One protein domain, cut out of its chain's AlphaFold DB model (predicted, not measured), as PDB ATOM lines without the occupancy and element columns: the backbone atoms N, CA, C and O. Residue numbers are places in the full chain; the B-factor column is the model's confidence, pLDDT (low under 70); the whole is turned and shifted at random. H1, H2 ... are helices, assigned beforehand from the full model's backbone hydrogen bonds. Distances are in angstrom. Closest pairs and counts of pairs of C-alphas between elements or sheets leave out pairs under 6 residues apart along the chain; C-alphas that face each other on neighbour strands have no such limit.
ATOM      1  N   VAL A 268      28.564   1.546  51.908       93.50
ATOM      2  CA  VAL A 268      29.202   0.263  51.590       93.50
ATOM      3  C   VAL A 268      28.397  -0.900  52.169       93.50
ATOM      4  O   VAL A 268      28.118  -1.848  51.441       93.50
ATOM      5  N   CYS A 269      27.923  -0.806  53.412       90.81
ATOM      6  CA  CYS A 269      27.063  -1.807  54.040       90.81
ATOM      7  C   CYS A 269      25.748  -2.002  53.277       90.81
ATOM      8  O   CYS A 269      25.360  -3.142  53.037       90.81
ATOM      9  N   TYR A 270      25.087  -0.931  52.817       92.56
ATOM     10  CA  TYR A 270      23.881  -1.064  51.988       92.56
ATOM     11  C   TYR A 270      24.158  -1.817  50.685       92.56
ATOM     12  O   TYR A 270      23.387  -2.697  50.301       92.56
ATOM     13  N   ARG A 271      25.280  -1.524  50.019       95.38
ATOM     14  CA  ARG A 271      25.711  -2.283  48.834       95.38
ATOM     15  C   ARG A 271      26.066  -3.727  49.187       95.38
ATOM     16  O   ARG A 271      25.732  -4.627  48.425       95.38
ATOM     17  N   GLY A 272      26.683  -3.950  50.346       96.00
ATOM     18  CA  GLY A 272      26.996  -5.268  50.890       96.00
ATOM     19  C   GLY A 272      25.749  -6.124  51.092       96.00
ATOM     20  O   GLY A 272      25.733  -7.269  50.657       96.00
ATOM     21  N   VAL A 273      24.672  -5.555  51.643       95.88
ATOM     22  CA  VAL A 273      23.378  -6.244  51.790       95.88
ATOM     23  C   VAL A 273      22.803  -6.623  50.426       95.88
ATOM     24  O   VAL A 273      22.410  -7.771  50.233       95.88
ATOM     25  N   VAL A 274      22.810  -5.705  49.453       96.44
ATOM     26  CA  VAL A 274      22.334  -5.996  48.087       96.44
ATOM     27  C   VAL A 274      23.138  -7.136  47.456       96.44
ATOM     28  O   VAL A 274      22.559  -8.073  46.902       96.44
ATOM     29  N   LEU A 275      24.466  -7.093  47.577       97.25
ATOM     30  CA  LEU A 275      25.355  -8.147  47.088       97.25
ATOM     31  C   LEU A 275      25.092  -9.478  47.798       97.25
ATOM     32  O   LEU A 275      25.017 -10.519  47.147       97.25
ATOM     33  N   GLN A 276      24.883  -9.460  49.113       96.44
ATOM     34  CA  GLN A 276      24.556 -10.649  49.892       96.44
ATOM     35  C   GLN A 276      23.228 -11.265  49.435       96.44
ATOM     36  O   GLN A 276      23.154 -12.476  49.233       96.44
ATOM     37  N   THR A 277      22.195 -10.454  49.189       96.56
ATOM     38  CA  THR A 277      20.917 -10.935  48.646       96.56
ATOM     39  C   THR A 277      21.090 -11.564  47.262       96.56
ATOM     40  O   THR A 277      20.533 -12.631  46.998       96.56
ATOM     41  N   GLN A 278      21.896 -10.960  46.385       97.44
ATOM     42  CA  GLN A 278      22.189 -11.519  45.060       97.44
ATOM     43  C   GLN A 278      22.935 -12.856  45.144       97.44
ATOM     44  O   GLN A 278      22.616 -13.788  44.403       97.44
ATOM     45  N   LEU A 279      23.897 -12.975  46.061       97.44
ATOM     46  CA  LEU A 279      24.618 -14.223  46.312       97.44
ATOM     47  C   LEU A 279      23.678 -15.320  46.826       97.44
ATOM     48  O   LEU A 279      23.721 -16.436  46.312       97.44
ATOM     49  N   ILE A 280      22.785 -14.992  47.766       97.38
ATOM     50  CA  ILE A 280      21.769 -15.924  48.280       97.38
ATOM     51  C   ILE A 280      20.841 -16.384  47.148       97.38
ATOM     52  O   ILE A 280      20.605 -17.581  46.989       97.38
ATOM     53  N   TYR A 281      20.364 -15.464  46.307       97.50
ATOM     54  CA  TYR A 281      19.500 -15.799  45.174       97.50
ATOM     55  C   TYR A 281      20.202 -16.702  44.147       97.50
ATOM     56  O   TYR A 281      19.637 -17.688  43.660       97.50
ATOM     57  N   LYS A 282      21.472 -16.417  43.837       97.44
ATOM     58  CA  LYS A 282      22.284 -17.242  42.934       97.44
ATOM     59  C   LYS A 282      22.526 -18.643  43.505       97.44
ATOM     60  O   LYS A 282      22.434 -19.622  42.768       97.44
ATOM     61  N   ALA A 283      22.786 -18.753  44.806       97.00
ATOM     62  CA  ALA A 283      22.915 -20.044  45.477       97.00
ATOM     63  C   ALA A 283      21.595 -20.834  45.418       97.00
ATOM     64  O   ALA A 283      21.589 -22.004  45.035       97.00
ATOM     65  N   MET A 284      20.462 -20.184  45.698       96.81
ATOM     66  CA  MET A 284      19.138 -20.811  45.657       96.81
ATOM     67  C   MET A 284      18.789 -21.341  44.258       96.81
ATOM     68  O   MET A 284      18.360 -22.485  44.114       96.81
ATOM     69  N   THR A 285      19.011 -20.541  43.214       96.25
ATOM     70  CA  THR A 285      18.741 -20.949  41.824       96.25
ATOM     71  C   THR A 285      19.659 -22.082  41.360       96.25
ATOM     72  O   THR A 285      19.203 -22.997  40.669       96.25
ATOM     73  N   TYR A 286      20.929 -22.079  41.778       96.62
ATOM     74  CA  TYR A 286      21.857 -23.180  41.519       96.62
ATOM     75  C   TYR A 286      21.369 -24.492  42.153       96.62
ATOM     76  O   TYR A 286      21.282 -25.515  41.466       96.62
ATOM     77  N   HIS A 287      20.964 -24.455  43.427       93.75
ATOM     78  CA  HIS A 287      20.395 -25.616  44.113       93.75
ATOM     79  C   HIS A 287      19.105 -26.109  43.440       93.75
ATOM     80  O   HIS A 287      18.982 -27.301  43.159       93.75
ATOM     81  N   GLN A 288      18.202 -25.208  43.041       95.62
ATOM     82  CA  GLN A 288      16.983 -25.576  42.308       95.62
ATOM     83  C   GLN A 288      17.272 -26.272  40.969       95.62
ATOM     84  O   GLN A 288      16.590 -27.233  40.602       95.62
ATOM     85  N   GLN A 289      18.277 -25.817  40.213       95.56
ATOM     86  CA  GLN A 289      18.671 -26.481  38.967       95.56
ATOM     87  C   GLN A 289      19.257 -27.870  39.226       95.56
ATOM     88  O   GLN A 289      18.964 -28.811  38.480       95.56
ATOM     89  N   GLN A 290      20.070 -28.014  40.271       94.56
ATOM     90  CA  GLN A 290      20.627 -29.301  40.667       94.56
ATOM     91  C   GLN A 290      19.523 -30.288  41.061       94.56
ATOM     92  O   GLN A 290      19.534 -31.429  40.594       94.56
ATOM     93  N   ASP A 291      18.525 -29.838  41.817       92.31
ATOM     94  CA  ASP A 291      17.382 -30.662  42.204       92.31
ATOM     95  C   ASP A 291      16.503 -31.020  41.006       92.31
ATOM     96  O   ASP A 291      16.142 -32.184  40.844       92.31
ATOM     97  N   ARG A 292      16.269 -30.096  40.063       93.69
ATOM     98  CA  ARG A 292      15.601 -30.429  38.790       93.69
ATOM     99  C   ARG A 292      16.367 -31.475  37.983       93.69
ATOM    100  O   ARG A 292      15.748 -32.363  37.401       93.69
ATOM    101  N   ARG A 293      17.704 -31.416  37.948       93.06
ATOM    102  CA  ARG A 293      18.533 -32.437  37.279       93.06
ATOM    103  C   ARG A 293      18.433 -33.790  37.985       93.06
ATOM    104  O   ARG A 293      18.335 -34.809  37.300       93.06
ATOM    105  N   ARG A 294      18.430 -33.812  39.322       88.31
ATOM    106  CA  ARG A 294      18.217 -35.030  40.124       88.31
ATOM    107  C   ARG A 294      16.829 -35.622  39.864       88.31
ATOM    108  O   ARG A 294      16.738 -36.789  39.501       88.31
ATOM    109  N   LEU A 295      15.779 -34.804  39.914       90.94
ATOM    110  CA  LEU A 295      14.402 -35.204  39.612       90.94
ATOM    111  C   LEU A 295      14.243 -35.711  38.175       90.94
ATOM    112  O   LEU A 295      13.574 -36.712  37.950       90.94
ATOM    113  N   ALA A 296      14.889 -35.078  37.194       91.25
ATOM    114  CA  ALA A 296      14.856 -35.542  35.808       91.25
ATOM    115  C   ALA A 296      15.534 -36.909  35.635       91.25
ATOM    116  O   ALA A 296      15.040 -37.738  34.872       91.25
ATOM    117  N   LYS A 297      16.647 -37.168  36.340       90.00
ATOM    118  CA  LYS A 297      17.273 -38.500  36.369       90.00
ATOM    119  C   LYS A 297      16.326 -39.528  36.988       90.00
ATOM    120  O   LYS A 297      16.069 -40.539  36.349       90.00
ATOM    121  N   ILE A 298      15.736 -39.218  38.145       89.50
ATOM    122  CA  ILE A 298      14.752 -40.081  38.814       89.50
ATOM    123  C   ILE A 298      13.574 -40.385  37.877       89.50
ATOM    124  O   ILE A 298      13.247 -41.547  37.665       89.50
ATOM    125  N   LYS A 299      12.989 -39.368  37.231       89.12
ATOM    126  CA  LYS A 299      11.867 -39.536  36.294       89.12
ATOM    127  C   LYS A 299      12.227 -40.409  35.093       89.12
ATOM    128  O   LYS A 299      11.389 -41.186  34.648       89.12
ATOM    129  N   ARG A 300      13.452 -40.304  34.560       87.44
ATOM    130  CA  ARG A 300      13.921 -41.186  33.476       87.44
ATOM    131  C   ARG A 300      14.078 -42.625  33.949       87.44
ATOM    132  O   ARG A 300      13.641 -43.514  33.233       87.44
ATOM    133  N   THR A 301      14.646 -42.850  35.133       81.00
ATOM    134  CA  THR A 301      14.764 -44.193  35.715       81.00
ATOM    135  C   THR A 301      13.385 -44.809  35.945       81.00
ATOM    136  O   THR A 301      13.135 -45.909  35.471       81.00
ATOM    137  N   VAL A 302      12.456 -44.075  36.567       84.25
ATOM    138  CA  VAL A 302      11.068 -44.525  36.771       84.25
ATOM    139  C   VAL A 302      10.372 -44.782  35.434       84.25
ATOM    140  O   VAL A 302       9.769 -45.828  35.244       84.25
ATOM    141  N   GLY A 303      10.492 -43.866  34.470       80.06
ATOM    142  CA  GLY A 303       9.893 -44.024  33.146       80.06
ATOM    143  C   GLY A 303      10.450 -45.219  32.370       80.06
ATOM    144  O   GLY A 303       9.681 -45.904  31.708       80.06
ATOM    145  N   ALA A 304      11.753 -45.498  32.463       78.31
ATOM    146  CA  ALA A 304      12.369 -46.682  31.868       78.31
ATOM    147  C   ALA A 304      11.874 -47.972  32.534       78.31
ATOM    148  O   ALA A 304      11.543 -48.917  31.824       78.31
ATOM    149  N   VAL A 305      11.747 -47.985  33.867       74.12
ATOM    150  CA  VAL A 305      11.147 -49.100  34.623       74.12
ATOM    151  C   VAL A 305       9.698 -49.345  34.186       74.12
ATOM    152  O   VAL A 305       9.330 -50.487  33.933       74.12
ATOM    153  N   VAL A 306       8.901 -48.285  34.013       74.94
ATOM    154  CA  VAL A 306       7.510 -48.377  33.537       74.94
ATOM    155  C   VAL A 306       7.436 -48.862  32.080       74.94
ATOM    156  O   VAL A 306       6.638 -49.739  31.765       74.94
ATOM    157  N   LYS A 307       8.272 -48.333  31.173       66.75
ATOM    158  CA  LYS A 307       8.272 -48.701  29.739       66.75
ATOM    159  C   LYS A 307       8.784 -50.109  29.465       66.75
ATOM    160  O   LYS A 307       8.408 -50.692  28.455       66.75
ATOM    161  N   LEU A 308       9.653 -50.628  30.330       63.50
ATOM    162  CA  LEU A 308      10.165 -51.990  30.226       63.50
ATOM    163  C   LEU A 308       9.079 -53.052  30.440       63.50
ATOM    164  O   LEU A 308       9.390 -54.226  30.286       63.50
ATOM    165  N   ASN A 309       7.833 -52.663  30.759       50.81
ATOM    166  CA  ASN A 309       6.708 -53.561  31.021       50.81
ATOM    167  C   ASN A 309       7.143 -54.763  31.874       50.81
ATOM    168  O   ASN A 309       6.771 -55.909  31.631       50.81
ATOM    169  N   LEU A 310       8.025 -54.490  32.841       55.38
ATOM    170  CA  LEU A 310       8.374 -55.458  33.854       55.38
ATOM    171  C   LEU A 310       7.172 -55.506  34.805       55.38
ATOM    172  O   LEU A 310       6.673 -54.439  35.182       55.38
ATOM    173  N   PRO A 311       6.741 -56.699  35.253       52.16
ATOM    174  CA  PRO A 311       5.624 -56.882  36.192       52.16
ATOM    175  C   PRO A 311       5.805 -56.121  37.525       52.16
ATOM    176  O   PRO A 311       4.901 -56.037  38.347       52.16
ATOM    177  N   PHE A 312       6.968 -55.495  37.719       51.12
ATOM    178  CA  PHE A 312       7.254 -54.531  38.770       51.12
ATOM    179  C   PHE A 312       6.417 -53.245  38.729       51.12
ATOM    180  O   PHE A 312       6.352 -52.572  39.750       51.12
ATOM    181  N   GLY A 313       5.799 -52.868  37.604       47.78
ATOM    182  CA  GLY A 313       4.924 -51.687  37.542       47.78
ATOM    183  C   GLY A 313       3.697 -51.809  38.452       47.78
ATOM    184  O   GLY A 313       3.393 -50.869  39.184       47.78
ATOM    185  N   GLU A 314       3.059 -52.983  38.473       49.81
ATOM    186  CA  GLU A 314       1.996 -53.295  39.437       49.81
ATOM    187  C   GLU A 314       2.575 -53.427  40.843       49.81
ATOM    188  O   GLU A 314       2.147 -52.706  41.734       49.81
ATOM    189  N   TRP A 315       3.642 -54.212  41.032       51.94
ATOM    190  CA  TRP A 315       4.234 -54.428  42.359       51.94
ATOM    191  C   TRP A 315       4.743 -53.145  43.035       51.94
ATOM    192  O   TRP A 315       4.630 -53.008  44.249       51.94
ATOM    193  N   PHE A 316       5.296 -52.182  42.292       53.31
ATOM    194  CA  PHE A 316       5.807 -50.927  42.852       53.31
ATOM    195  C   PHE A 316       4.681 -49.931  43.155       53.31
ATOM    196  O   PHE A 316       4.772 -49.194  44.136       53.31
ATOM    197  N   VAL A 317       3.600 -49.927  42.365       54.59
ATOM    198  CA  VAL A 317       2.379 -49.166  42.678       54.59
ATOM    199  C   VAL A 317       1.661 -49.781  43.885       54.59
ATOM    200  O   VAL A 317       1.268 -49.035  44.779       54.59
ATOM    201  N   GLU A 318       1.595 -51.114  43.981       55.38
ATOM    202  CA  GLU A 318       1.134 -51.863  45.162       55.38
ATOM    203  C   GLU A 318       2.009 -51.562  46.383       55.38
ATOM    204  O   GLU A 318       1.501 -51.349  47.477       55.38
ATOM    205  N   SER A 319       3.331 -51.483  46.198       59.28
ATOM    206  CA  SER A 319       4.282 -51.217  47.278       59.28
ATOM    207  C   SER A 319       4.180 -49.784  47.777       59.28
ATOM    208  O   SER A 319       4.167 -49.586  48.981       59.28
ATOM    209  N   ILE A 320       4.064 -48.779  46.896       55.88
ATOM    210  CA  ILE A 320       3.845 -47.382  47.313       55.88
ATOM    211  C   ILE A 320       2.478 -47.231  47.984       55.88
ATOM    212  O   ILE A 320       2.380 -46.560  49.011       55.88
ATOM    213  N   ARG A 321       1.432 -47.867  47.444       57.94
ATOM    214  CA  ARG A 321       0.094 -47.859  48.041       57.94
ATOM    215  C   ARG A 321       0.089 -48.547  49.412       57.94
ATOM    216  O   ARG A 321      -0.404 -47.954  50.362       57.94
ATOM    217  N   GLY A 322       0.736 -49.702  49.546       62.97
ATOM    218  CA  GLY A 322       0.906 -50.423  50.811       62.97
ATOM    219  C   GLY A 322       1.810 -49.699  51.814       62.97
ATOM    220  O   GLY A 322       1.562 -49.749  53.016       62.97
ATOM    221  N   TRP A 323       2.824 -48.957  51.352       63.62
ATOM    222  CA  TRP A 323       3.640 -48.098  52.221       63.62
ATOM    223  C   TRP A 323       2.835 -46.909  52.749       63.62
ATOM    224  O   TRP A 323       2.973 -46.546  53.913       63.62
ATOM    225  N   ASN A 324       1.966 -46.329  51.917       62.28
ATOM    226  CA  ASN A 324       1.094 -45.223  52.304       62.28
ATOM    227  C   ASN A 324      -0.041 -45.683  53.241       62.28
ATOM    228  O   ASN A 324      -0.352 -44.989  54.204       62.28
ATOM    229  N   GLU A 325      -0.610 -46.872  53.011       66.19
ATOM    230  CA  GLU A 325      -1.588 -47.510  53.906       66.19
ATOM    231  C   GLU A 325      -0.952 -47.857  55.267       66.19
ATOM    232  O   GLU A 325      -1.531 -47.541  56.303       66.19
TER     233      GLU A 325
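What this domain is: This is residues 268 to 325 of the 347 residues of the protein "PIEZO domain-containing protein" of Loa loa (UniProt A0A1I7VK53). A long helix, H1, and a short helix, H2, meet at a corner and make a lopsided V, with H2 folding partly back from the far end of H1. The long arm, H1, makes the length. The printed part has 58 residues with two named helices, H1 then H2, no named strand, and is all helix. It is extended, with a radius of gyration of the C-alphas of 20.5 A and spans of 64 by 27 by 6 A.

Where its parts are: H1, residues 268 to 307, runs 57.6 A from C-alpha 268 at (29.202, 0.263, 51.590) to C-alpha 307 at (8.272, -48.701, 29.739). H2, residues 312 to 325, runs 18.9 A and ends at C-alpha 325 at (-1.588, -47.510, 53.906).

How they stand to each other: H1 and H2 only just touch, only at the corner by their tight link, with 3 pairs of C-alphas within 8 A; the closest C-alphas, of Val 306 and Gly 313, are 5.8 A apart. They run opposite ways at a steep tilt of 55 degrees. In H1 and H2 every O i to N i+4 pair is within hydrogen-bond range.

The domain as a whole: The C-alphas farthest apart, of Val 268 and Pro 311, are 63.7 A apart. The printed part has no cut. Residues 268 to 301 of H1 and 317 to 325 of H2 stand free. The pLDDT is under 70 at residues 307 to 325.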